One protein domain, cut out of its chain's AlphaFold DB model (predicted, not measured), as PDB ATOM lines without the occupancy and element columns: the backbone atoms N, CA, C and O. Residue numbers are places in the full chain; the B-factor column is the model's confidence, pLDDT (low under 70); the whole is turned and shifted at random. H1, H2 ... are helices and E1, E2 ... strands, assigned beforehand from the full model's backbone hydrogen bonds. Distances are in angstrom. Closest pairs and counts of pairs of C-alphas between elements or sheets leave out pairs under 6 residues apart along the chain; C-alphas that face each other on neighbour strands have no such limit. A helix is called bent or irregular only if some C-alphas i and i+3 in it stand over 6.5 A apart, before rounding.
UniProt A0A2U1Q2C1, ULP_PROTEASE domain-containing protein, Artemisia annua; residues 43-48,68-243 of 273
ATOM      1  N   PHE A  43      85.868 122.716 134.219       28.23
ATOM      2  CA  PHE A  43      87.002 122.124 133.504       28.23
ATOM      3  C   PHE A  43      88.228 122.975 133.814       28.23
ATOM      4  O   PHE A  43      88.554 123.892 133.064       28.23
ATOM      5  N   VAL A  44      88.878 122.691 134.946       30.64
ATOM      6  CA  VAL A  44      90.269 123.094 135.156       30.64
ATOM      7  C   VAL A  44      91.065 122.401 134.057       30.64
ATOM      8  O   VAL A  44      91.313 121.203 134.094       30.64
ATOM      9  N   PHE A  45      91.382 123.129 132.994       31.36
ATOM     10  CA  PHE A  45      92.362 122.670 132.030       31.36
ATOM     11  C   PHE A  45      93.734 122.880 132.672       31.36
ATOM     12  O   PHE A  45      94.374 123.891 132.414       31.36
ATOM     13  N   VAL A  46      94.236 121.925 133.463       32.62
ATOM     14  CA  VAL A  46      95.697 121.782 133.530       32.62
ATOM     15  C   VAL A  46      96.101 121.252 132.163       32.62
ATOM     16  O   VAL A  46      96.078 120.049 131.902       32.62
ATOM     17  N   VAL A  47      96.388 122.162 131.232       30.52
ATOM     18  CA  VAL A  47      97.128 121.803 130.027       30.52
ATOM     19  C   VAL A  47      98.548 121.507 130.496       30.52
ATOM     20  O   VAL A  47      99.398 122.388 130.519       30.52
ATOM     21  N   ALA A  48      98.795 120.266 130.913       28.89
ATOM     22  CA  ALA A  48     100.144 119.763 131.100       28.89
ATOM     23  C   ALA A  48     100.785 119.660 129.709       28.89
ATOM     24  O   ALA A  48     100.553 118.712 128.956       28.89
ATOM     25  N   ASP A  68      76.484 122.779 143.428       48.47
ATOM     26  CA  ASP A  68      76.686 123.668 144.600       48.47
ATOM     27  C   ASP A  68      77.302 123.077 145.890       48.47
ATOM     28  O   ASP A  68      76.939 121.996 146.326       48.47
ATOM     29  N   LYS A  69      78.251 123.825 146.495       37.94
ATOM     30  CA  LYS A  69      79.379 123.414 147.395       37.94
ATOM     31  C   LYS A  69      80.590 122.773 146.704       37.94
ATOM     32  O   LYS A  69      81.642 122.569 147.294       37.94
ATOM     33  N   THR A  70      80.461 122.564 145.407       42.75
ATOM     34  CA  THR A  70      81.276 121.669 144.597       42.75
ATOM     35  C   THR A  70      82.622 122.208 144.130       42.75
ATOM     36  O   THR A  70      83.339 121.442 143.511       42.75
ATOM     37  N   ALA A  71      82.979 123.485 144.301       38.78
ATOM     38  CA  ALA A  71      84.199 124.017 143.670       38.78
ATOM     39  C   ALA A  71      85.478 123.378 144.242       38.78
ATOM     40  O   ALA A  71      86.294 122.890 143.461       38.78
ATOM     41  N   ASP A  72      85.588 123.277 145.571       44.44
ATOM     42  CA  ASP A  72      86.718 122.619 146.240       44.44
ATOM     43  C   ASP A  72      86.706 121.106 146.023       44.44
ATOM     44  O   ASP A  72      87.731 120.533 145.680       44.44
ATOM     45  N   GLU A  73      85.547 120.449 146.115       47.88
ATOM     46  CA  GLU A  73      85.431 119.006 145.851       47.88
ATOM     47  C   GLU A  73      85.694 118.657 144.385       47.88
ATOM     48  O   GLU A  73      86.262 117.616 144.084       47.88
ATOM     49  N   SER A  74      85.304 119.520 143.448       45.91
ATOM     50  CA  SER A  74      85.565 119.327 142.019       45.91
ATOM     51  C   SER A  74      87.022 119.634 141.686       45.91
ATOM     52  O   SER A  74      87.586 118.961 140.829       45.91
ATOM     53  N   ALA A  75      87.644 120.611 142.358       47.69
ATOM     54  CA  ALA A  75      89.079 120.844 142.272       47.69
ATOM     55  C   ALA A  75      89.838 119.641 142.846       47.69
ATOM     56  O   ALA A  75      90.680 119.080 142.158       47.69
ATOM     57  N   GLN A  76      89.474 119.153 144.031       53.50
ATOM     58  CA  GLN A  76      90.042 117.943 144.625       53.50
ATOM     59  C   GLN A  76      89.812 116.708 143.753       53.50
ATOM     60  O   GLN A  76      90.754 115.968 143.501       53.50
ATOM     61  N   ALA A  77      88.609 116.496 143.219       56.84
ATOM     62  CA  ALA A  77      88.308 115.383 142.322       56.84
ATOM     63  C   ALA A  77      89.099 115.484 141.013       56.84
ATOM     64  O   ALA A  77      89.580 114.473 140.507       56.84
ATOM     65  N   PHE A  78      89.274 116.695 140.480       59.09
ATOM     66  CA  PHE A  78      90.126 116.945 139.325       59.09
ATOM     67  C   PHE A  78      91.594 116.619 139.630       59.09
ATOM     68  O   PHE A  78      92.235 115.915 138.848       59.09
ATOM     69  N   LEU A  79      92.115 117.078 140.770       63.31
ATOM     70  CA  LEU A  79      93.485 116.810 141.214       63.31
ATOM     71  C   LEU A  79      93.699 115.307 141.443       63.31
ATOM     72  O   LEU A  79      94.645 114.726 140.923       63.31
ATOM     73  N   MET A  80      92.761 114.645 142.113       64.69
ATOM     74  CA  MET A  80      92.797 113.211 142.389       64.69
ATOM     75  C   MET A  80      92.697 112.377 141.101       64.69
ATOM     76  O   MET A  80      93.430 111.402 140.927       64.69
ATOM     77  N   TYR A  81      91.845 112.776 140.152       65.81
ATOM     78  CA  TYR A  81      91.774 112.156 138.827       65.81
ATOM     79  C   TYR A  81      93.081 112.334 138.047       65.81
ATOM     80  O   TYR A  81      93.535 111.399 137.388       65.81
ATOM     81  N   SER A  82      93.693 113.511 138.150       63.41
ATOM     82  CA  SER A  82      94.962 113.836 137.500       63.41
ATOM     83  C   SER A  82      96.114 112.985 138.043       63.41
ATOM     84  O   SER A  82      96.852 112.387 137.259       63.41
ATOM     85  N   GLU A  83      96.205 112.818 139.367       67.62
ATOM     86  CA  GLU A  83      97.183 111.922 140.002       67.62
ATOM     87  C   GLU A  83      96.919 110.450 139.666       67.62
ATOM     88  O   GLU A  83      97.840 109.718 139.312       67.62
ATOM     89  N   THR A  84      95.653 110.015 139.662       66.94
ATOM     90  CA  THR A  84      95.282 108.649 139.243       66.94
ATOM     91  C   THR A  84      95.723 108.376 137.801       66.94
ATOM     92  O   THR A  84      96.190 107.284 137.473       66.94
ATOM     93  N   TRP A  85      95.596 109.368 136.918       61.41
ATOM     94  CA  TRP A  85      96.076 109.281 135.541       61.41
ATOM     95  C   TRP A  85      97.599 109.257 135.437       61.41
ATOM     96  O   TRP A  85      98.135 108.494 134.634       61.41
ATOM     97  N   ALA A  86      98.302 110.051 136.239       60.94
ATOM     98  CA  ALA A  86      99.760 110.058 136.267       60.94
ATOM     99  C   ALA A  86     100.334 108.741 136.806       60.94
ATOM    100  O   ALA A  86     101.270 108.198 136.214       60.94
ATOM    101  N   ALA A  87      99.713 108.165 137.838       64.94
ATOM    102  CA  ALA A  87     100.073 106.859 138.380       64.94
ATOM    103  C   ALA A  87      99.945 105.745 137.325       64.94
ATOM    104  O   ALA A  87     100.834 104.905 137.194       64.94
ATOM    105  N   ARG A  88      98.898 105.782 136.483       69.50
ATOM    106  CA  ARG A  88      98.740 104.853 135.340       69.50
ATOM    107  C   ARG A  88      99.855 104.962 134.296       69.50
ATOM    108  O   ARG A  88     100.038 104.038 133.510       69.50
ATOM    109  N   LEU A  89     100.584 106.076 134.273       61.56
ATOM    110  CA  LEU A  89     101.746 106.301 133.413       61.56
ATOM    111  C   LEU A  89     103.080 106.020 134.132       61.56
ATOM    112  O   LEU A  89     104.131 106.347 133.587       61.56
ATOM    113  N   GLY A  90     103.047 105.429 135.333       58.78
ATOM    114  CA  GLY A  90     104.236 105.086 136.120       58.78
ATOM    115  C   GLY A  90     104.897 106.280 136.813       58.78
ATOM    116  O   GLY A  90     106.078 106.212 137.143       58.78
ATOM    117  N   LYS A  91     104.172 107.388 137.006       58.22
ATOM    118  CA  LYS A  91     104.702 108.601 137.643       58.22
ATOM    119  C   LYS A  91     104.324 108.662 139.118       58.22
ATOM    120  O   LYS A  91     103.190 108.363 139.477       58.22
ATOM    121  N   THR A  92     105.267 109.096 139.951       57.28
ATOM    122  CA  THR A  92     105.100 109.233 141.409       57.28
ATOM    123  C   THR A  92     104.405 110.534 141.823       57.28
ATOM    124  O   THR A  92     103.825 110.592 142.901       57.28
ATOM    125  N   SER A  93     104.428 111.564 140.972       62.75
ATOM    126  CA  SER A  93     103.620 112.783 141.105       62.75
ATOM    127  C   SER A  93     103.449 113.428 139.732       62.75
ATOM    128  O   SER A  93     104.435 113.632 139.019       62.75
ATOM    129  N   MET A  94     102.212 113.761 139.344       67.69
ATOM    130  CA  MET A  94     101.969 114.469 138.082       67.69
ATOM    131  C   MET A  94     102.617 115.856 138.073       67.69
ATOM    132  O   MET A  94     103.110 116.308 137.043       67.69
ATOM    133  N   LEU A  95     102.574 116.535 139.216       72.56
ATOM    134  CA  LEU A  95     102.844 117.962 139.321       72.56
ATOM    135  C   LEU A  95     104.318 118.316 139.089       72.56
ATOM    136  O   LEU A  95     104.595 119.320 138.446       72.56
ATOM    137  N   ASN A  96     105.253 117.466 139.527       73.00
ATOM    138  CA  ASN A  96     106.702 117.683 139.347       73.00
ATOM    139  C   ASN A  96     107.141 117.719 137.874       73.00
ATOM    140  O   ASN A  96     108.251 118.122 137.547       73.00
ATOM    141  N   ASP A  97     106.263 117.264 136.990       75.50
ATOM    142  CA  ASP A  97     106.468 117.151 135.559       75.50
ATOM    143  C   ASP A  97     105.714 118.229 134.757       75.50
ATOM    144  O   ASP A  97     105.664 118.159 133.522       75.50
ATOM    145  N   VAL A  98     105.068 119.170 135.451       81.06
ATOM    146  CA  VAL A  98     104.235 120.227 134.878       81.06
ATOM    147  C   VAL A  98     104.982 121.550 134.962       81.06
ATOM    148  O   VAL A  98     105.213 122.074 136.043       81.06
ATOM    149  N   ASP A  99     105.290 122.134 133.805       87.75
ATOM    150  CA  ASP A  99     105.930 123.452 133.751       87.75
ATOM    151  C   ASP A  99     104.925 124.589 133.997       87.75
ATOM    152  O   ASP A  99     105.293 125.635 134.524       87.75
ATOM    153  N   ILE A 100     103.660 124.413 133.593       90.06
ATOM    154  CA  ILE A 100     102.624 125.454 133.636       90.06
ATOM    155  C   ILE A 100     101.284 124.849 134.032       90.06
ATOM    156  O   ILE A 100     100.839 123.863 133.442       90.06
ATOM    157  N   ALA A 101     100.611 125.487 134.981       88.19
ATOM    158  CA  ALA A 101      99.233 125.199 135.340       88.19
ATOM    159  C   ALA A 101      98.322 126.369 134.955       88.19
ATOM    160  O   ALA A 101      98.678 127.536 135.116       88.19
ATOM    161  N   TYR A 102      97.118 126.051 134.479       87.00
ATOM    162  CA  TYR A 102      96.080 127.038 134.211       87.00
ATOM    163  C   TYR A 102      94.849 126.761 135.062       87.00
ATOM    164  O   TYR A 102      94.350 125.637 135.115       87.00
ATOM    165  N   ILE A 103      94.325 127.814 135.676       85.38
ATOM    166  CA  ILE A 103      93.074 127.801 136.423       85.38
ATOM    167  C   ILE A 103      92.118 128.764 135.707       85.38
ATOM    168  O   ILE A 103      92.262 129.985 135.813       85.38
ATOM    169  N   PRO A 104      91.161 128.254 134.911       84.88
ATOM    170  CA  PRO A 104      90.139 129.093 134.311       84.88
ATOM    171  C   PRO A 104      89.167 129.568 135.391       84.88
ATOM    172  O   PRO A 104      88.592 128.766 136.124       84.88
ATOM    173  N   VAL A 105      88.939 130.877 135.454       79.56
ATOM    174  CA  VAL A 105      88.087 131.509 136.464       79.56
ATOM    175  C   VAL A 105      86.873 132.142 135.794       79.56
ATOM    176  O   VAL A 105      86.960 132.783 134.743       79.56
ATOM    177  N   SER A 106      85.710 131.963 136.418       80.69
ATOM    178  CA  SER A 106      84.446 132.549 135.980       80.69
ATOM    179  C   SER A 106      83.701 133.131 137.177       80.69
ATOM    180  O   SER A 106      83.026 132.397 137.895       80.69
ATOM    181  N   ASN A 107      83.686 134.456 137.315       69.75
ATOM    182  CA  ASN A 107      82.939 135.154 138.374       69.75
ATOM    183  C   ASN A 107      81.450 135.378 138.027       69.75
ATOM    184  O   ASN A 107      80.808 136.313 138.494       69.75
ATOM    185  N   GLY A 108      80.898 134.562 137.125       67.31
ATOM    186  CA  GLY A 108      79.527 134.681 136.627       67.31
ATOM    187  C   GLY A 108      79.360 135.688 135.488       67.31
ATOM    188  O   GLY A 108      78.595 135.410 134.562       67.31
ATOM    189  N   VAL A 109      80.121 136.783 135.503       68.88
ATOM    190  CA  VAL A 109      80.047 137.866 134.509       68.88
ATOM    191  C   VAL A 109      81.150 137.728 133.460       68.88
ATOM    192  O   VAL A 109      80.878 137.713 132.259       68.88
ATOM    193  N   HIS A 110      82.390 137.543 133.899       78.62
ATOM    194  CA  HIS A 110      83.575 137.494 133.052       78.62
ATOM    195  C   HIS A 110      84.309 136.156 133.191       78.62
ATOM    196  O   HIS A 110      84.176 135.465 134.201       78.62
ATOM    197  N   LYS A 111      85.051 135.767 132.147       84.31
ATOM    198  CA  LYS A 111      85.829 134.521 132.092       84.31
ATOM    199  C   LYS A 111      87.261 134.858 131.720       84.31
ATOM    200  O   LYS A 111      87.478 135.500 130.701       84.31
ATOM    201  N   PHE A 112      88.208 134.421 132.524       85.75
ATOM    202  CA  PHE A 112      89.626 134.718 132.347       85.75
ATOM    203  C   PHE A 112      90.448 133.546 132.893       85.75
ATOM    204  O   PHE A 112      89.872 132.558 133.358       85.75
ATOM    205  N   VAL A 113      91.773 133.607 132.794       88.56
ATOM    206  CA  VAL A 113      92.638 132.492 133.210       88.56
ATOM    207  C   VAL A 113      93.730 132.989 134.138       88.56
ATOM    208  O   VAL A 113      94.400 133.974 133.839       88.56
ATOM    209  N   LEU A 114      93.915 132.282 135.246       89.25
ATOM    210  CA  LEU A 114      95.099 132.365 136.083       89.25
ATOM    211  C   LEU A 114      96.122 131.347 135.569       89.25
ATOM    212  O   LEU A 114      95.807 130.172 135.405       89.25
ATOM    213  N   CYS A 115      97.330 131.802 135.282       91.75
ATOM    214  CA  CYS A 115      98.450 131.006 134.808       91.75
ATOM    215  C   CYS A 115      99.516 130.967 135.900       91.75
ATOM    216  O   CYS A 115      99.962 132.017 136.358       91.75
ATOM    217  N   LEU A 116      99.946 129.769 136.281       91.50
ATOM    218  CA  LEU A 116     101.042 129.546 137.213       91.50
ATOM    219  C   LEU A 116     102.180 128.870 136.450       91.50
ATOM    220  O   LEU A 116     102.047 127.724 136.026       91.50
ATOM    221  N   ASN A 117     103.279 129.586 136.243       91.81
ATOM    222  CA  ASN A 117     104.496 129.019 135.676       91.81
ATOM    223  C   ASN A 117     105.274 128.348 136.808       91.81
ATOM    224  O   ASN A 117     105.883 129.021 137.630       91.81
ATOM    225  N   LEU A 118     105.199 127.024 136.890       90.44
ATOM    226  CA  LEU A 118     105.796 126.238 137.967       90.44
ATOM    227  C   LEU A 118     107.294 126.027 137.755       90.44
ATOM    228  O   LEU A 118     108.011 125.820 138.731       90.44
ATOM    229  N   LYS A 119     107.770 126.097 136.506       87.69
ATOM    230  CA  LYS A 119     109.195 125.994 136.166       87.69
ATOM    231  C   LYS A 119     109.959 127.269 136.507       87.69
ATOM    232  O   LYS A 119     111.029 127.203 137.104       87.69
ATOM    233  N   TYR A 120     109.397 128.415 136.130       91.19
ATOM    234  CA  TYR A 120     109.895 129.742 136.479       91.19
ATOM    235  C   TYR A 120     108.800 130.447 137.284       91.19
ATOM    236  O   TYR A 120     107.926 131.047 136.660       91.19
ATOM    237  N   PRO A 121     108.811 130.323 138.629       92.69
ATOM    238  CA  PRO A 121     107.722 130.739 139.510       92.69
ATOM    239  C   PRO A 121     107.169 132.130 139.194       92.69
ATOM    240  O   PRO A 121     107.744 133.151 139.563       92.69
ATOM    241  N   GLU A 122     106.034 132.156 138.503       91.94
ATOM    242  CA  GLU A 122     105.328 133.374 138.114       91.94
ATOM    243  C   GLU A 122     103.825 133.106 138.121       91.94
ATOM    244  O   GLU A 122     103.368 132.042 137.693       91.94
ATOM    245  N   VAL A 123     103.049 134.083 138.587       91.00
ATOM    246  CA  VAL A 123     101.593 133.992 138.647       91.00
ATOM    247  C   VAL A 123     100.989 135.138 137.839       91.00
ATOM    248  O   VAL A 123     101.087 136.307 138.206       91.00
ATOM    249  N   ILE A 124     100.352 134.800 136.720       90.62
ATOM    250  CA  ILE A 124      99.829 135.753 135.739       90.62
ATOM    251  C   ILE A 124      98.314 135.612 135.607       90.62
ATOM    252  O   ILE A 124      97.797 134.515 135.418       90.62
ATOM    253  N   VAL A 125      97.594 136.730 135.591       89.00
ATOM    254  CA  VAL A 125      96.193 136.787 135.166       89.00
ATOM    255  C   VAL A 125      96.123 137.192 133.697       89.00
ATOM    256  O   VAL A 125      96.430 138.328 133.330       89.00
ATOM    257  N   PHE A 126      95.654 136.280 132.850       90.44
ATOM    258  CA  PHE A 126      95.276 136.582 131.476       90.44
ATOM    259  C   PHE A 126      93.839 137.084 131.421       90.44
ATOM    260  O   PHE A 126      92.883 136.314 131.521       90.44
ATOM    261  N   TYR A 127      93.707 138.397 131.251       87.12
ATOM    262  CA  TYR A 127      92.449 139.131 131.258       87.12
ATOM    263  C   TYR A 127      92.318 139.940 129.965       87.12
ATOM    264  O   TYR A 127      93.270 140.599 129.553       87.12
ATOM    265  N   ASN A 128      91.163 139.875 129.295       89.25
ATOM    266  CA  ASN A 128      91.010 140.512 127.983       89.25
ATOM    267  C   ASN A 128      90.445 141.933 128.039       89.25
ATOM    268  O   ASN A 128      90.537 142.637 127.033       89.25
ATOM    269  N   SER A 129      89.806 142.342 129.141       84.94
ATOM    270  CA  SER A 129      89.207 143.677 129.190       84.94
ATOM    271  C   SER A 129      90.262 144.726 129.504       84.94
ATOM    272  O   SER A 129      91.108 144.529 130.376       84.94
ATOM    273  N   ARG A 130      90.185 145.858 128.808       84.38
ATOM    274  CA  ARG A 130      91.071 146.984 129.073       84.38
ATOM    275  C   ARG A 130      90.718 147.579 130.433       84.38
ATOM    276  O   ARG A 130      89.573 147.949 130.683       84.38
ATOM    277  N   VAL A 131      91.697 147.675 131.330       72.94
ATOM    278  CA  VAL A 131      91.526 148.413 132.591       72.94
ATOM    279  C   VAL A 131      92.247 149.737 132.430       72.94
ATOM    280  O   VAL A 131      93.474 149.782 132.402       72.94
ATOM    281  N   ARG A 132      91.483 150.821 132.294       62.72
ATOM    282  CA  ARG A 132      92.039 152.174 132.236       62.72
ATOM    283  C   ARG A 132      92.523 152.569 133.626       62.72
ATOM    284  O   ARG A 132      91.715 152.890 134.495       62.72
ATOM    285  N   ASN A 133      93.831 152.550 133.830       56.38
ATOM    286  CA  ASN A 133      94.441 153.054 135.051       56.38
ATOM    287  C   ASN A 133      94.416 154.589 134.994       56.38
ATOM    288  O   ASN A 133      95.261 155.188 134.340       56.38
ATOM    289  N   LYS A 134      93.422 155.246 135.609       47.91
ATOM    290  CA  LYS A 134      93.426 156.721 135.667       47.91
ATOM    291  C   LYS A 134      94.550 157.247 136.576       47.91
ATOM    292  O   LYS A 134      95.041 158.337 136.320       47.91
ATOM    293  N   ASN A 135      94.997 156.450 137.560       47.16
ATOM    294  CA  ASN A 135      95.942 156.866 138.608       47.16
ATOM    295  C   ASN A 135      97.162 155.919 138.773       47.16
ATOM    296  O   ASN A 135      97.773 155.879 139.834       47.16
ATOM    297  N   GLY A 136      97.512 155.157 137.730       49.03
ATOM    298  CA  GLY A 136      98.835 154.549 137.523       49.03
ATOM    299  C   GLY A 136      99.471 153.764 138.682       49.03
ATOM    300  O   GLY A 136     100.461 154.202 139.250       49.03
ATOM    301  N   SER A 137      99.004 152.546 138.970       50.81
ATOM    302  CA  SER A 137      99.909 151.473 139.438       50.81
ATOM    303  C   SER A 137      99.347 150.074 139.159       50.81
ATOM    304  O   SER A 137      98.129 149.873 139.158       50.81
ATOM    305  N   ALA A 138     100.225 149.081 138.963       51.97
ATOM    306  CA  ALA A 138      99.857 147.660 138.865       51.97
ATOM    307  C   ALA A 138      99.016 147.186 140.075       51.97
ATOM    308  O   ALA A 138      98.128 146.343 139.941       51.97
ATOM    309  N   LYS A 139      99.219 147.822 141.238       52.41
ATOM    310  CA  LYS A 139      98.499 147.591 142.499       52.41
ATOM    311  C   LYS A 139      96.980 147.809 142.383       52.41
ATOM    312  O   LYS A 139      96.217 147.069 142.997       52.41
ATOM    313  N   GLN A 140      96.529 148.762 141.562       54.53
ATOM    314  CA  GLN A 140      95.101 149.076 141.363       54.53
ATOM    315  C   GLN A 140      94.382 148.086 140.428       54.53
ATOM    316  O   GLN A 140      93.178 147.878 140.516       54.53
ATOM    317  N   VAL A 141      95.119 147.438 139.527       56.09
ATOM    318  CA  VAL A 141      94.573 146.371 138.677       56.09
ATOM    319  C   VAL A 141      94.453 145.070 139.475       56.09
ATOM    320  O   VAL A 141      93.510 144.310 139.278       56.09
ATOM    321  N   LEU A 142      95.360 144.836 140.427       60.03
ATOM    322  CA  LEU A 142      95.313 143.685 141.334       60.03
ATOM    323  C   LEU A 142      94.200 143.777 142.380       60.03
ATOM    324  O   LEU A 142      93.684 142.740 142.794       60.03
ATOM    325  N   SER A 143      93.742 144.983 142.740       63.62
ATOM    326  CA  SER A 143      92.540 145.148 143.572       63.62
ATOM    327  C   SER A 143      91.244 144.732 142.867       63.62
ATOM    328  O   SER A 143      90.202 144.673 143.512       63.62
ATOM    329  N   LEU A 144      91.282 144.395 141.572       65.19
ATOM    330  CA  LEU A 144      90.177 143.706 140.892       65.19
ATOM    331  C   LEU A 144      90.144 142.199 141.201       65.19
ATOM    332  O   LEU A 144      89.146 141.535 140.924       65.19
ATOM    333  N   PHE A 145      91.223 141.658 141.773       69.69
ATOM    334  CA  PHE A 145      91.434 140.231 142.018       69.69
ATOM    335  C   PHE A 145      91.840 139.870 143.470       69.69
ATOM    336  O   PHE A 145      92.547 138.875 143.649       69.69
ATOM    337  N   PRO A 146      91.418 140.600 144.529       61.56
ATOM    338  CA  PRO A 146      91.934 140.392 145.884       61.56
ATOM    339  C   PRO A 146      91.583 138.999 146.413       61.56
ATOM    340  O   PRO A 146      92.430 138.321 146.988       61.56
ATOM    341  N   TYR A 147      90.361 138.539 146.136       65.94
ATOM    342  CA  TYR A 147      89.906 137.215 146.544       65.94
ATOM    343  C   TYR A 147      90.676 136.098 145.839       65.94
ATOM    344  O   TYR A 147      91.074 135.150 146.493       65.94
ATOM    345  N   MET A 148      90.990 136.251 144.549       68.88
ATOM    346  CA  MET A 148      91.649 135.202 143.761       68.88
ATOM    347  C   MET A 148      93.050 134.863 144.258       68.88
ATOM    348  O   MET A 148      93.447 133.704 144.213       68.88
ATOM    349  N   ARG A 149      93.818 135.854 144.725       68.75
ATOM    350  CA  ARG A 149      95.127 135.559 145.319       68.75
ATOM    351  C   ARG A 149      94.952 134.718 146.581       68.75
ATOM    352  O   ARG A 149      95.620 133.703 146.726       68.75
ATOM    353  N   ILE A 150      94.049 135.149 147.460       65.00
ATOM    354  CA  ILE A 150      93.816 134.524 148.765       65.00
ATOM    355  C   ILE A 150      93.232 133.118 148.614       65.00
ATOM    356  O   ILE A 150      93.579 132.250 149.402       65.00
ATOM    357  N   THR A 151      92.369 132.878 147.630       70.56
ATOM    358  CA  THR A 151      91.714 131.579 147.464       70.56
ATOM    359  C   THR A 151      92.474 130.689 146.481       70.56
ATOM    360  O   THR A 151      92.943 129.623 146.863       70.56
ATOM    361  N   GLU A 152      92.712 131.118 145.242       76.19
ATOM    362  CA  GLU A 152      93.139 130.190 144.182       76.19
ATOM    363  C   GLU A 152      94.643 129.925 144.223       76.19
ATOM    364  O   GLU A 152      95.070 128.778 144.093       76.19
ATOM    365  N   VAL A 153      95.453 130.971 144.419       76.94
ATOM    366  CA  VAL A 153      96.918 130.832 144.475       76.94
ATOM    367  C   VAL A 153      97.336 130.125 145.759       76.94
ATOM    368  O   VAL A 153      98.096 129.162 145.690       76.94
ATOM    369  N   VAL A 154      96.803 130.543 146.913       77.06
ATOM    370  CA  VAL A 154      97.127 129.931 148.214       77.06
ATOM    371  C   VAL A 154      96.673 128.472 148.271       77.06
ATOM    372  O   VAL A 154      97.455 127.617 148.689       77.06
ATOM    373  N   ASN A 155      95.456 128.147 147.810       80.31
ATOM    374  CA  ASN A 155      94.988 126.756 147.793       80.31
ATOM    375  C   ASN A 155      95.828 125.894 146.845       80.31
ATOM    376  O   ASN A 155      96.183 124.765 147.190       80.31
ATOM    377  N   PHE A 156      96.195 126.422 145.671       82.88
ATOM    378  CA  PHE A 156      97.064 125.695 144.752       82.88
ATOM    379  C   PHE A 156      98.459 125.491 145.350       82.88
ATOM    380  O   PHE A 156      98.956 124.369 145.337       82.88
ATOM    381  N   ALA A 157      99.065 126.516 145.954       86.06
ATOM    382  CA  ALA A 157     100.351 126.399 146.636       86.06
ATOM    383  C   ALA A 157     100.301 125.400 147.805       86.06
ATOM    384  O   ALA A 157     101.219 124.598 147.968       86.06
ATOM    385  N   ALA A 158      99.211 125.367 148.579       83.31
ATOM    386  CA  ALA A 158      98.999 124.362 149.621       83.31
ATOM    387  C   ALA A 158      98.959 122.938 149.063       83.31
ATOM    388  O   ALA A 158      99.617 122.048 149.607       83.31
ATOM    389  N   TYR A 159      98.277 122.737 147.936       80.19
ATOM    390  CA  TYR A 159      98.329 121.473 147.211       80.19
ATOM    391  C   TYR A 159      99.755 121.148 146.729       80.19
ATOM    392  O   TYR A 159     100.230 120.033 146.944       80.19
ATOM    393  N   MET A 160     100.488 122.116 146.171       85.44
ATOM    394  CA  MET A 160     101.886 121.922 145.768       85.44
ATOM    395  C   MET A 160     102.772 121.485 146.949       85.44
ATOM    396  O   MET A 160     103.600 120.588 146.782       85.44
ATOM    397  N   ARG A 161     102.584 122.068 148.146       87.25
ATOM    398  CA  ARG A 161     103.301 121.669 149.375       87.25
ATOM    399  C   ARG A 161     102.959 120.239 149.787       87.25
ATOM    400  O   ARG A 161     103.867 119.468 150.086       87.25
ATOM    401  N   ALA A 162     101.677 119.866 149.759       82.44
ATOM    402  CA  ALA A 162     101.238 118.500 150.060       82.44
ATOM    403  C   ALA A 162     101.867 117.472 149.100       82.44
ATOM    404  O   ALA A 162     102.263 116.387 149.519       82.44
ATOM    405  N   MET A 163     102.047 117.857 147.833       79.12
ATOM    406  CA  MET A 163     102.740 117.060 146.816       79.12
ATOM    407  C   MET A 163     104.273 117.174 146.867       79.12
ATOM    408  O   MET A 163     104.954 116.603 146.016       79.12
ATOM    409  N   LYS A 164     104.831 117.891 147.854       84.75
ATOM    410  CA  LYS A 164     106.274 118.136 148.032       84.75
ATOM    411  C   LYS A 164     106.947 118.742 146.791       84.75
ATOM    412  O   LYS A 164     108.109 118.454 146.505       84.75
ATOM    413  N   HIS A 165     106.227 119.580 146.049       84.75
ATOM    414  CA  HIS A 165     106.773 120.253 144.876       84.75
ATOM    415  C   HIS A 165     107.790 121.325 145.294       84.75
ATOM    416  O   HIS A 165     107.486 122.193 146.113       84.75
ATOM    417  N   VAL A 166     108.973 121.319 144.674       90.62
ATOM    418  CA  VAL A 166     110.113 122.180 145.058       90.62
ATOM    419  C   VAL A 166     109.797 123.678 145.005       90.62
ATOM    420  O   VAL A 166     110.266 124.445 145.839       90.62
ATOM    421  N   ASN A 167     108.937 124.088 144.071       92.00
ATOM    422  CA  ASN A 167     108.571 125.494 143.867       92.00
ATOM    423  C   ASN A 167     107.280 125.932 144.577       92.00
ATOM    424  O   ASN A 167     106.773 127.011 144.281       92.00
ATOM    425  N   ALA A 168     106.728 125.132 145.497       90.88
ATOM    426  CA  ALA A 168     105.486 125.483 146.195       90.88
ATOM    427  C   ALA A 168     105.590 126.831 146.937       90.88
ATOM    428  O   ALA A 168     104.751 127.709 146.754       90.88
ATOM    429  N   GLU A 169     106.670 127.024 147.700       94.62
ATOM    430  CA  GLU A 169     106.940 128.270 148.432       94.62
ATOM    431  C   GLU A 169     107.197 129.462 147.506       94.62
ATOM    432  O   GLU A 169     106.801 130.588 147.804       94.62
ATOM    433  N   ALA A 170     107.858 129.222 146.371       95.12
ATOM    434  CA  ALA A 170     108.129 130.264 145.391       95.12
ATOM    435  C   ALA A 170     106.835 130.742 144.712       95.12
ATOM    436  O   ALA A 170     106.658 131.942 144.529       95.12
ATOM    437  N   ILE A 171     105.913 129.826 144.391       92.25
ATOM    438  CA  ILE A 171     104.596 130.160 143.831       92.25
ATOM    439  C   ILE A 171     103.723 130.910 144.839       92.25
ATOM    440  O   ILE A 171     103.087 131.892 144.468       92.25
ATOM    441  N   ASP A 172     103.718 130.495 146.106       90.19
ATOM    442  CA  ASP A 172     102.952 131.158 147.170       90.19
ATOM    443  C   ASP A 172     103.373 132.629 147.355       90.19
ATOM    444  O   ASP A 172     102.550 133.542 147.491       90.19
ATOM    445  N   LYS A 173     104.688 132.873 147.294       91.12
ATOM    446  CA  LYS A 173     105.294 134.202 147.459       91.12
ATOM    447  C   LYS A 173     105.315 135.025 146.173       91.12
ATOM    448  O   LYS A 173     105.485 136.242 146.251       91.12
ATOM    449  N   ALA A 174     105.131 134.403 145.009       89.38
ATOM    450  CA  ALA A 174     105.181 135.086 143.722       89.38
ATOM    451  C   ALA A 174     104.177 136.244 143.660       89.38
ATOM    452  O   ALA A 174     103.057 136.185 144.176       89.38
ATOM    453  N   GLU A 175     104.572 137.340 143.020       85.56
ATOM    454  CA  GLU A 175     103.659 138.449 142.786       85.56
ATOM    455  C   GLU A 175     102.608 138.042 141.743       85.56
ATOM    456  O   GLU A 175     102.948 137.650 140.627       85.56
ATOM    457  N   LEU A 176     101.323 138.158 142.094       85.38
ATOM    458  CA  LEU A 176     100.245 138.079 141.113       85.38
ATOM    459  C   LEU A 176     100.369 139.274 140.168       85.38
ATOM    460  O   LEU A 176     100.307 140.413 140.619       85.38
ATOM    461  N   ARG A 177     100.503 139.028 138.865       86.38
ATOM    462  CA  ARG A 177     100.639 140.075 137.847       86.38
ATOM    463  C   ARG A 177      99.495 140.030 136.848       86.38
ATOM    464  O   ARG A 177      99.025 138.965 136.463       86.38
ATOM    465  N   ARG A 178      99.096 141.200 136.349       87.19
ATOM    466  CA  ARG A 178      98.207 141.336 135.187       87.19
ATOM    467  C   ARG A 178      98.947 142.142 134.117       87.19
ATOM    468  O   ARG A 178      98.985 143.365 134.223       87.19
ATOM    469  N   PRO A 179      99.549 141.488 133.114       86.94
ATOM    470  CA  PRO A 179     100.214 142.177 132.017       86.94
ATOM    471  C   PRO A 179      99.224 143.008 131.196       86.94
ATOM    472  O   PRO A 179      98.045 142.662 131.071       86.94
ATOM    473  N   GLU A 180      99.717 144.104 130.631       86.56
ATOM    474  CA  GLU A 180      98.969 144.892 129.659       86.56
ATOM    475  C   GLU A 180      99.223 144.352 128.255       86.56
ATOM    476  O   GLU A 180     100.366 144.109 127.863       86.56
ATOM    477  N   PHE A 181      98.149 144.156 127.495       88.69
ATOM    478  CA  PHE A 181      98.230 143.641 126.137       88.69
ATOM    479  C   PHE A 181      97.640 144.621 125.126       88.69
ATOM    480  O   PHE A 181      96.549 145.162 125.297       88.69
ATOM    481  N   MET A 182      98.304 144.764 123.979       91.31
ATOM    482  CA  MET A 182      97.815 145.617 122.887       91.31
ATOM    483  C   MET A 182      96.446 145.180 122.326       91.31
ATOM    484  O   MET A 182      95.721 145.989 121.750       91.31
ATOM    485  N   TRP A 183      96.079 143.904 122.492       93.44
ATOM    486  CA  TRP A 183      94.824 143.310 122.015       93.44
ATOM    487  C   TRP A 183      93.666 143.365 123.027       93.44
ATOM    488  O   TRP A 183      92.626 142.748 122.783       93.44
ATOM    489  N   GLU A 184      93.817 144.079 124.145       91.06
ATOM    490  CA  GLU A 184      92.738 144.309 125.113       91.06
ATOM    491  C   GLU A 184      91.522 145.013 124.499       91.06
ATOM    492  O   GLU A 184      91.649 145.864 123.609       91.06
ATOM    493  N   THR A 185      90.341 144.688 125.025       87.38
ATOM    494  CA  THR A 185      89.047 145.120 124.485       87.38
ATOM    495  C   THR A 185      88.216 145.890 125.507       87.38
ATOM    496  O   THR A 185      88.117 145.446 126.649       87.38
ATOM    497  N   ASP A 186      87.531 146.952 125.086       81.50
ATOM    498  CA  ASP A 186      86.504 147.632 125.900       81.50
ATOM    499  C   ASP A 186      85.086 147.101 125.593       81.50
ATOM    500  O   ASP A 186      84.220 147.056 126.465       81.50
ATOM    501  N   ASN A 187      84.835 146.632 124.361       72.94
ATOM    502  CA  ASN A 187      83.477 146.415 123.839       72.94
ATOM    503  C   ASN A 187      83.141 144.939 123.536       72.94
ATOM    504  O   ASN A 187      82.282 144.638 122.699       72.94
ATOM    505  N   ARG A 188      83.823 143.982 124.185       76.69
ATOM    506  CA  ARG A 188      83.720 142.536 123.872       76.69
ATOM    507  C   ARG A 188      83.455 141.627 125.089       76.69
ATOM    508  O   ARG A 188      84.126 140.605 125.249       76.69
ATOM    509  N   PRO A 189      82.429 141.892 125.921       74.25
ATOM    510  CA  PRO A 189      82.186 141.106 127.140       74.25
ATOM    511  C   PRO A 189      81.866 139.625 126.865       74.25
ATOM    512  O   PRO A 189      82.174 138.747 127.672       74.25
ATOM    513  N   ASN A 190      81.293 139.320 125.698       83.50
ATOM    514  CA  ASN A 190      80.861 137.968 125.331       83.50
ATOM    515  C   ASN A 190      81.986 137.081 124.771       83.50
ATOM    516  O   ASN A 190      81.783 135.877 124.609       83.50
ATOM    517  N   ASP A 191      83.154 137.656 124.477       90.19
ATOM    518  CA  ASP A 191      84.279 136.954 123.850       90.19
ATOM    519  C   ASP A 191      85.361 136.517 124.840       90.19
ATOM    520  O   ASP A 191      86.292 135.813 124.453       90.19
ATOM    521  N   CYS A 192      85.207 136.850 126.122       89.25
ATOM    522  CA  CYS A 192      86.170 136.553 127.182       89.25
ATOM    523  C   CYS A 192      86.603 135.074 127.237       89.25
ATOM    524  O   CYS A 192      87.786 134.767 127.337       89.25
ATOM    525  N   GLY A 193      85.669 134.138 127.027       90.56
ATOM    526  CA  GLY A 193      85.988 132.707 126.953       90.56
ATOM    527  C   GLY A 193      86.861 132.312 125.752       90.56
ATOM    528  O   GLY A 193      87.636 131.365 125.844       90.56
ATOM    529  N   ILE A 194      86.761 133.027 124.625       94.62
ATOM    530  CA  ILE A 194      87.598 132.785 123.439       94.62
ATOM    531  C   ILE A 194      89.026 133.262 123.695       94.62
ATOM    532  O   ILE A 194      89.959 132.536 123.355       94.62
ATOM    533  N   PHE A 195      89.189 134.432 124.323       95.00
ATOM    534  CA  PHE A 195      90.497 134.920 124.768       95.00
ATOM    535  C   PHE A 195      91.131 133.942 125.756       95.00
ATOM    536  O   PHE A 195      92.220 133.455 125.484       95.00
ATOM    537  N   ALA A 196      90.402 133.559 126.809       92.31
ATOM    538  CA  ALA A 196      90.846 132.587 127.807       92.31
ATOM    539  C   ALA A 196      91.370 131.283 127.176       92.31
ATOM    540  O   ALA A 196      92.502 130.873 127.429       92.31
ATOM    541  N   MET A 197      90.577 130.647 126.304       94.31
ATOM    542  CA  MET A 197      90.998 129.420 125.617       94.31
ATOM    543  C   MET A 197      92.206 129.642 124.702       94.31
ATOM    544  O   MET A 197      93.064 128.771 124.606       94.31
ATOM    545  N   HIS A 198      92.285 130.789 124.027       96.00
ATOM    546  CA  HIS A 198      93.394 131.077 123.124       96.00
ATOM    547  C   HIS A 198      94.696 131.404 123.851       96.00
ATOM    548  O   HIS A 198      95.762 130.998 123.396       96.00
ATOM    549  N   HIS A 199      94.623 132.089 124.991       94.62
ATOM    550  CA  HIS A 199      95.778 132.331 125.847       94.62
ATOM    551  C   HIS A 199      96.355 131.011 126.355       94.62
ATOM    552  O   HIS A 199      97.549 130.799 126.202       94.62
ATOM    553  N   MET A 200      95.514 130.072 126.806       93.69
ATOM    554  CA  MET A 200      95.967 128.718 127.165       93.69
ATOM    555  C   MET A 200      96.527 127.924 125.970       93.69
ATOM    556  O   MET A 200      97.436 127.122 126.143       93.69
ATOM    557  N   GLU A 201      95.995 128.118 124.753       93.19
ATOM    558  CA  GLU A 201      96.492 127.437 123.542       93.19
ATOM    559  C   GLU A 201      97.838 128.000 123.050       93.19
ATOM    560  O   GLU A 201      98.619 127.264 122.452       93.19
ATOM    561  N   SER A 202      98.100 129.294 123.251       93.94
ATOM    562  CA  SER A 202      99.251 129.996 122.660       93.94
ATOM    563  C   SER A 202     100.366 130.321 123.650       93.94
ATOM    564  O   SER A 202     101.504 130.517 123.225       93.94
ATOM    565  N   TYR A 203     100.073 130.405 124.948       94.06
ATOM    566  CA  TYR A 203     101.091 130.593 125.974       94.06
ATOM    567  C   TYR A 203     101.664 129.240 126.391       94.06
ATOM    568  O   TYR A 203     100.937 128.314 126.740       94.06
ATOM    569  N   MET A 204     102.987 129.129 126.333       90.69
ATOM    570  CA  MET A 204     103.728 127.909 126.671       90.69
ATOM    571  C   MET A 204     104.934 128.235 127.566       90.69
ATOM    572  O   MET A 204     105.928 127.516 127.555       90.69
ATOM    573  N   GLY A 205     104.862 129.340 128.323       88.56
ATOM    574  CA  GLY A 205     105.897 129.737 129.291       88.56
ATOM    575  C   GLY A 205     106.998 130.620 128.716       88.56
ATOM    576  O   GLY A 205     107.999 130.865 129.385       88.56
ATOM    577  N   THR A 206     106.830 131.100 127.482       89.62
ATOM    578  CA  THR A 206     107.670 132.157 126.911       89.62
ATOM    579  C   THR A 206     107.617 133.389 127.817       89.62
ATOM    580  O   THR A 206     106.516 133.753 128.222       89.62
ATOM    581  N   PRO A 207     108.741 134.075 128.106       90.88
ATOM    582  CA  PRO A 207     108.701 135.306 128.889       90.88
ATOM    583  C   PRO A 207     107.672 136.285 128.322       90.88
ATOM    584  O   PRO A 207     107.621 136.500 127.108       90.88
ATOM    585  N   ILE A 208     106.849 136.872 129.196       90.38
ATOM    586  CA  ILE A 208     105.635 137.586 128.779       90.38
ATOM    587  C   ILE A 208     105.901 138.722 127.782       90.38
ATOM    588  O   ILE A 208     105.110 138.940 126.871       90.38
ATOM    589  N   ILE A 209     107.049 139.392 127.909       90.19
ATOM    590  CA  ILE A 209     107.492 140.486 127.033       90.19
ATOM    591  C   ILE A 209     107.743 140.046 125.582       90.19
ATOM    592  O   ILE A 209     107.675 140.866 124.673       90.19
ATOM    593  N   TYR A 210     108.019 138.760 125.360       92.31
ATOM    594  CA  TYR A 210     108.259 138.173 124.041       92.31
ATOM    595  C   TYR A 210     107.065 137.366 123.538       92.31
ATOM    596  O   TYR A 210     107.073 136.865 122.411       92.31
ATOM    597  N   TRP A 211     106.033 137.201 124.364       94.19
ATOM    598  CA  TRP A 211     104.869 136.429 123.984       94.19
ATOM    599  C   TRP A 211     103.924 137.245 123.105       94.19
ATOM    600  O   TRP A 211     103.431 138.308 123.478       94.19
ATOM    601  N   ASN A 212     103.607 136.687 121.940       92.62
ATOM    602  CA  ASN A 212     102.600 137.215 121.038       92.62
ATOM    603  C   ASN A 212     101.556 136.132 120.760       92.62
ATOM    604  O   ASN A 212     101.845 135.131 120.106       92.62
ATOM    605  N   CYS A 213     100.326 136.343 121.230       93.81
ATOM    606  CA  CYS A 213      99.231 135.402 120.989       93.81
ATOM    607  C   CYS A 213      98.621 135.523 119.577       93.81
ATOM    608  O   CYS A 213      97.738 134.757 119.218       93.81
ATOM    609  N   GLY A 214      99.059 136.485 118.759       95.88
ATOM    610  CA  GLY A 214      98.593 136.670 117.384       95.88
ATOM    611  C   GLY A 214      97.275 137.441 117.246       95.88
ATOM    612  O   GLY A 214      96.790 137.633 116.124       95.88
ATOM    613  N   PHE A 215      96.684 137.917 118.346       96.44
ATOM    614  CA  PHE A 215      95.574 138.864 118.266       96.44
ATOM    615  C   PHE A 215      96.052 140.246 117.836       96.44
ATOM    616  O   PHE A 215      97.040 140.776 118.336       96.44
ATOM    617  N   VAL A 216      95.297 140.854 116.923       96.06
ATOM    618  CA  VAL A 216      95.478 142.268 116.583       96.06
ATOM    619  C   VAL A 216      94.747 143.157 117.593       96.06
ATOM    620  O   VAL A 216      93.888 142.678 118.336       96.06
ATOM    621  N   VAL A 217      95.057 144.457 117.586       94.56
ATOM    622  CA  VAL A 217      94.334 145.486 118.354       94.56
ATOM    623  C   VAL A 217      92.830 145.430 118.054       94.56
ATOM    624  O   VAL A 217      92.427 145.083 116.933       94.56
ATOM    625  N   GLU A 218      92.001 145.760 119.050       93.44
ATOM    626  CA  GLU A 218      90.538 145.751 118.942       93.44
ATOM    627  C   GLU A 218      90.064 146.454 117.658       93.44
ATOM    628  O   GLU A 218      90.259 147.647 117.445       93.44
ATOM    629  N   SER A 219      89.490 145.667 116.745       94.06
ATOM    630  CA  SER A 219      89.135 146.095 115.389       94.06
ATOM    631  C   SER A 219      88.188 145.088 114.725       94.06
ATOM    632  O   SER A 219      87.961 143.980 115.225       94.06
ATOM    633  N   LYS A 220      87.665 145.415 113.533       94.75
ATOM    634  CA  LYS A 220      86.894 144.461 112.702       94.75
ATOM    635  C   LYS A 220      87.706 143.200 112.361       94.75
ATOM    636  O   LYS A 220      87.151 142.100 112.281       94.75
ATOM    637  N   LYS A 221      89.026 143.345 112.198       96.50
ATOM    638  CA  LYS A 221      89.944 142.225 111.958       96.50
ATOM    639  C   LYS A 221      90.016 141.306 113.178       96.50
ATOM    640  O   LYS A 221      89.839 140.098 113.014       96.50
ATOM    641  N   GLN A 222      90.148 141.859 114.387       95.94
ATOM    642  CA  GLN A 222      90.099 141.073 115.627       95.94
ATOM    643  C   GLN A 222      88.753 140.347 115.777       95.94
ATOM    644  O   GLN A 222      88.717 139.151 116.057       95.94
ATOM    645  N   ALA A 223      87.634 141.012 115.471       94.69
ATOM    646  CA  ALA A 223      86.310 140.384 115.499       94.69
ATOM    647  C   ALA A 223      86.219 139.155 114.572       94.69
ATOM    648  O   ALA A 223      85.605 138.140 114.913       94.69
ATOM    649  N   THR A 224      86.873 139.224 113.413       96.69
ATOM    650  CA  THR A 224      86.957 138.104 112.470       96.69
ATOM    651  C   THR A 224      87.852 136.984 113.009       96.69
ATOM    652  O   THR A 224      87.488 135.813 112.869       96.69
ATOM    653  N   GLN A 225      88.978 137.307 113.660       97.19
ATOM    654  CA  GLN A 225      89.821 136.320 114.353       97.19
ATOM    655  C   GLN A 225      89.021 135.580 115.435       97.19
ATOM    656  O   GLN A 225      88.969 134.350 115.423       97.19
ATOM    657  N   LEU A 226      88.309 136.315 116.293       96.56
ATOM    658  CA  LEU A 226      87.462 135.749 117.346       96.56
ATOM    659  C   LEU A 226      86.347 134.867 116.769       96.56
ATOM    660  O   LEU A 226      86.104 133.769 117.267       96.56
ATOM    661  N   GLY A 227      85.711 135.284 115.670       96.69
ATOM    662  CA  GLY A 227      84.706 134.474 114.978       96.69
ATOM    663  C   GLY A 227      85.264 133.158 114.420       96.69
ATOM    664  O   GLY A 227      84.602 132.121 114.514       96.69
ATOM    665  N   LYS A 228      86.485 133.174 113.866       97.62
ATOM    666  CA  LYS A 228      87.182 131.963 113.399       97.62
ATOM    667  C   LYS A 228      87.528 131.035 114.565       97.62
ATOM    668  O   LYS A 228      87.226 129.845 114.488       97.62
ATOM    669  N   LEU A 229      88.085 131.573 115.652       96.94
ATOM    670  CA  LEU A 229      88.415 130.799 116.852       96.94
ATOM    671  C   LEU A 229      87.173 130.205 117.514       96.94
ATOM    672  O   LEU A 229      87.174 129.029 117.860       96.94
ATOM    673  N   ARG A 230      86.072 130.958 117.602       96.31
ATOM    674  CA  ARG A 230      84.801 130.444 118.129       96.31
ATOM    675  C   ARG A 230      84.325 129.221 117.352       96.31
ATOM    676  O   ARG A 230      83.955 128.228 117.969       96.31
ATOM    677  N   ARG A 231      84.371 129.263 116.014       95.88
ATOM    678  CA  ARG A 231      84.044 128.093 115.181       95.88
ATOM    679  C   ARG A 231      85.019 126.943 115.432       95.88
ATOM    680  O   ARG A 231      84.564 125.840 115.701       95.88
ATOM    681  N   LYS A 232      86.331 127.210 115.429       95.44
ATOM    682  CA  LYS A 232      87.378 126.209 115.709       95.44
ATOM    683  C   LYS A 232      87.127 125.485 117.038       95.44
ATOM    684  O   LYS A 232      87.106 124.257 117.067       95.44
ATOM    685  N   TYR A 233      86.917 126.230 118.122       94.00
ATOM    686  CA  TYR A 233      86.728 125.661 119.455       94.00
ATOM    687  C   TYR A 233      85.405 124.914 119.586       94.00
ATOM    688  O   TYR A 233      85.410 123.785 120.064       94.00
ATOM    689  N   VAL A 234      84.293 125.481 119.106       92.44
ATOM    690  CA  VAL A 234      82.993 124.793 119.144       92.44
ATOM    691  C   VAL A 234      83.044 123.492 118.347       92.44
ATOM    692  O   VAL A 234      82.636 122.460 118.865       92.44
ATOM    693  N   SER A 235      83.600 123.496 117.133       91.81
ATOM    694  CA  SER A 235      83.732 122.271 116.336       91.81
ATOM    695  C   SER A 235      84.565 121.207 117.052       91.81
ATOM    696  O   SER A 235      84.166 120.046 117.077       91.81
ATOM    697  N   ARG A 236      85.680 121.587 117.695       90.19
ATOM    698  CA  ARG A 236      86.492 120.649 118.488       90.19
ATOM    699  C   ARG A 236      85.731 120.104 119.696       90.19
ATOM    700  O   ARG A 236      85.713 118.897 119.887       90.19
ATOM    701  N   LEU A 237      85.067 120.963 120.470       87.44
ATOM    702  CA  LEU A 237      84.288 120.559 121.649       87.44
ATOM    703  C   LEU A 237      83.105 119.652 121.293       87.44
ATOM    704  O   LEU A 237      82.764 118.753 122.053       87.44
ATOM    705  N   LEU A 238      82.477 119.866 120.139       88.38
ATOM    706  CA  LEU A 238      81.380 119.018 119.679       88.38
ATOM    707  C   LEU A 238      81.863 117.629 119.242       88.38
ATOM    708  O   LEU A 238      81.140 116.656 119.442       88.38
ATOM    709  N   LEU A 239      83.070 117.533 118.676       86.12
ATOM    710  CA  LEU A 239      83.585 116.313 118.044       86.12
ATOM    711  C   LEU A 239      84.615 115.540 118.884       86.12
ATOM    712  O   LEU A 239      85.019 114.451 118.480       86.12
ATOM    713  N   VAL A 240      85.052 116.077 120.024       83.62
ATOM    714  CA  VAL A 240      86.006 115.411 120.924       83.62
ATOM    715  C   VAL A 240      85.415 114.124 121.510       83.62
ATOM    716  O   VAL A 240      84.228 114.065 121.824       83.62
ATOM    717  N   GLU A 241      86.244 113.095 121.701       81.31
ATOM    718  CA  GLU A 241      85.799 111.778 122.195       81.31
ATOM    719  C   GLU A 241      85.116 111.828 123.565       81.31
ATOM    720  O   GLU A 241      84.204 111.051 123.837       81.31
ATOM    721  N   CYS A 242      85.530 112.751 124.439       77.06
ATOM    722  CA  CYS A 242      84.936 112.886 125.767       77.06
ATOM    723  C   CYS A 242      83.527 113.499 125.738       77.06
ATOM    724  O   CYS A 242      82.809 113.443 126.740       77.06
ATOM    725  N   ASN A 243      83.091 114.053 124.603       80.12
ATOM    726  CA  ASN A 243      81.734 114.543 124.467       80.12
ATOM    727  C   ASN A 243      80.760 113.365 124.339       80.12
ATOM    728  O   ASN A 243      80.637 112.739 123.288       80.12
TER     729      ASN A 243
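Overview. This is residues 43 to 48 and 68 to 243 of the 273 residues of the protein "ULP_PROTEASE domain-containing protein" of Artemisia annua (UniProt A0A2U1Q2C1). A small antiparallel sheet of three strands, E1, E2 and E3, forms the middle of a three-layer body, helices on both faces of a sheet: H5 covers one face, and the helical hairpin of H3 and H4 packs on the other. The long helix H6 crosses H5 on the side away from the sheet, and residues 234 to 243, of which 234 to 239 belong to H6, stick out free, while H1 and the short H2 lie off the sheet. The printed part has 182 residues, with six named helices and three strands in the order H1 E1 E2 E3 H2 H3 H4 H5 H6. The sheet runs E1 E2 E3 as a meander, each strand the antiparallel neighbour of the one before. The class is mostly helix, and the whole is compact, with a radius of gyration of the C-alphas of 17.0 A and spans of 49 by 44 by 37 A.

Along the chain. The printed part begins at Phe 43, C-alpha (87.002, 122.124, 133.504). After the cut comes H1, residues 70 to 87, 24.7 A long. E1 is residues 100 to 106, 19.7 A, E2 residues 111 to 117, 19.8 A, and E3 residues 122 to 126, 12.5 A. H2 is residues 138 to 142. H3, residues 146 to 162, is 24.2 A long; it is neither bent nor irregular, but only just: C-alphas 150 and 153 are 6.5 A apart. H4 is residues 168 to 173. H5, residues 189 to 202, is 20.8 A long and irregular, with C-alphas 190 and 193 at 7.5 A. H6, residues 220 to 239, is 28.8 A long and ends at C-alpha 239, (83.585, 116.313, 118.044).

Arrangement. E1 and E2 are a hairpin, with N 103 and O 114 within hydrogen-bond range at 2.8 A. E2 and E3 are another, with N 115 and O 124 at 2.8 A. H5 is on the sheet at a height of 7.7 A, along the strands, at 5 degrees to E2 on the local plane; the closest C-alphas of the two are Phe 112 and Ala 196, 5.2 A. H3 is on the opposite face at a height of 10.6 A, slantwise at 41 degrees to E2 on the local plane. H3 and H4 touch, closest at the C-alphas of Met 160 and Ala 168, 5.1 A, at a shallow tilt of 22 degrees, opposite ways. H5 touches H6 with residues 191 to 194 alone, closest at the C-alphas of Ile 194 and Arg 230, 6.4 A, about perpendicular at 71 degrees, only just past steep. H1 and H2 touch no helix. Every O i to N i+4 pair is within hydrogen-bond range in H1, H2, H4 and H6; in H3 it is 10 of 13, in H5 8 of 10.

Size, cuts and confidence. The C-alphas of Gly 90 and Lys 134, the two farthest apart, are 52.8 A apart. Residues 49 to 67 are not printed, and C-alphas 48 and 68 are 27.3 A apart across the cut. The links H1 to E1, E3 to H2, H4 to H5 and H5 to H6 are long. The mean pLDDT of the printed part is 78.4; residues 43 to 48, 68 to 94, 107 to 109 and 132 to 150 are under 70.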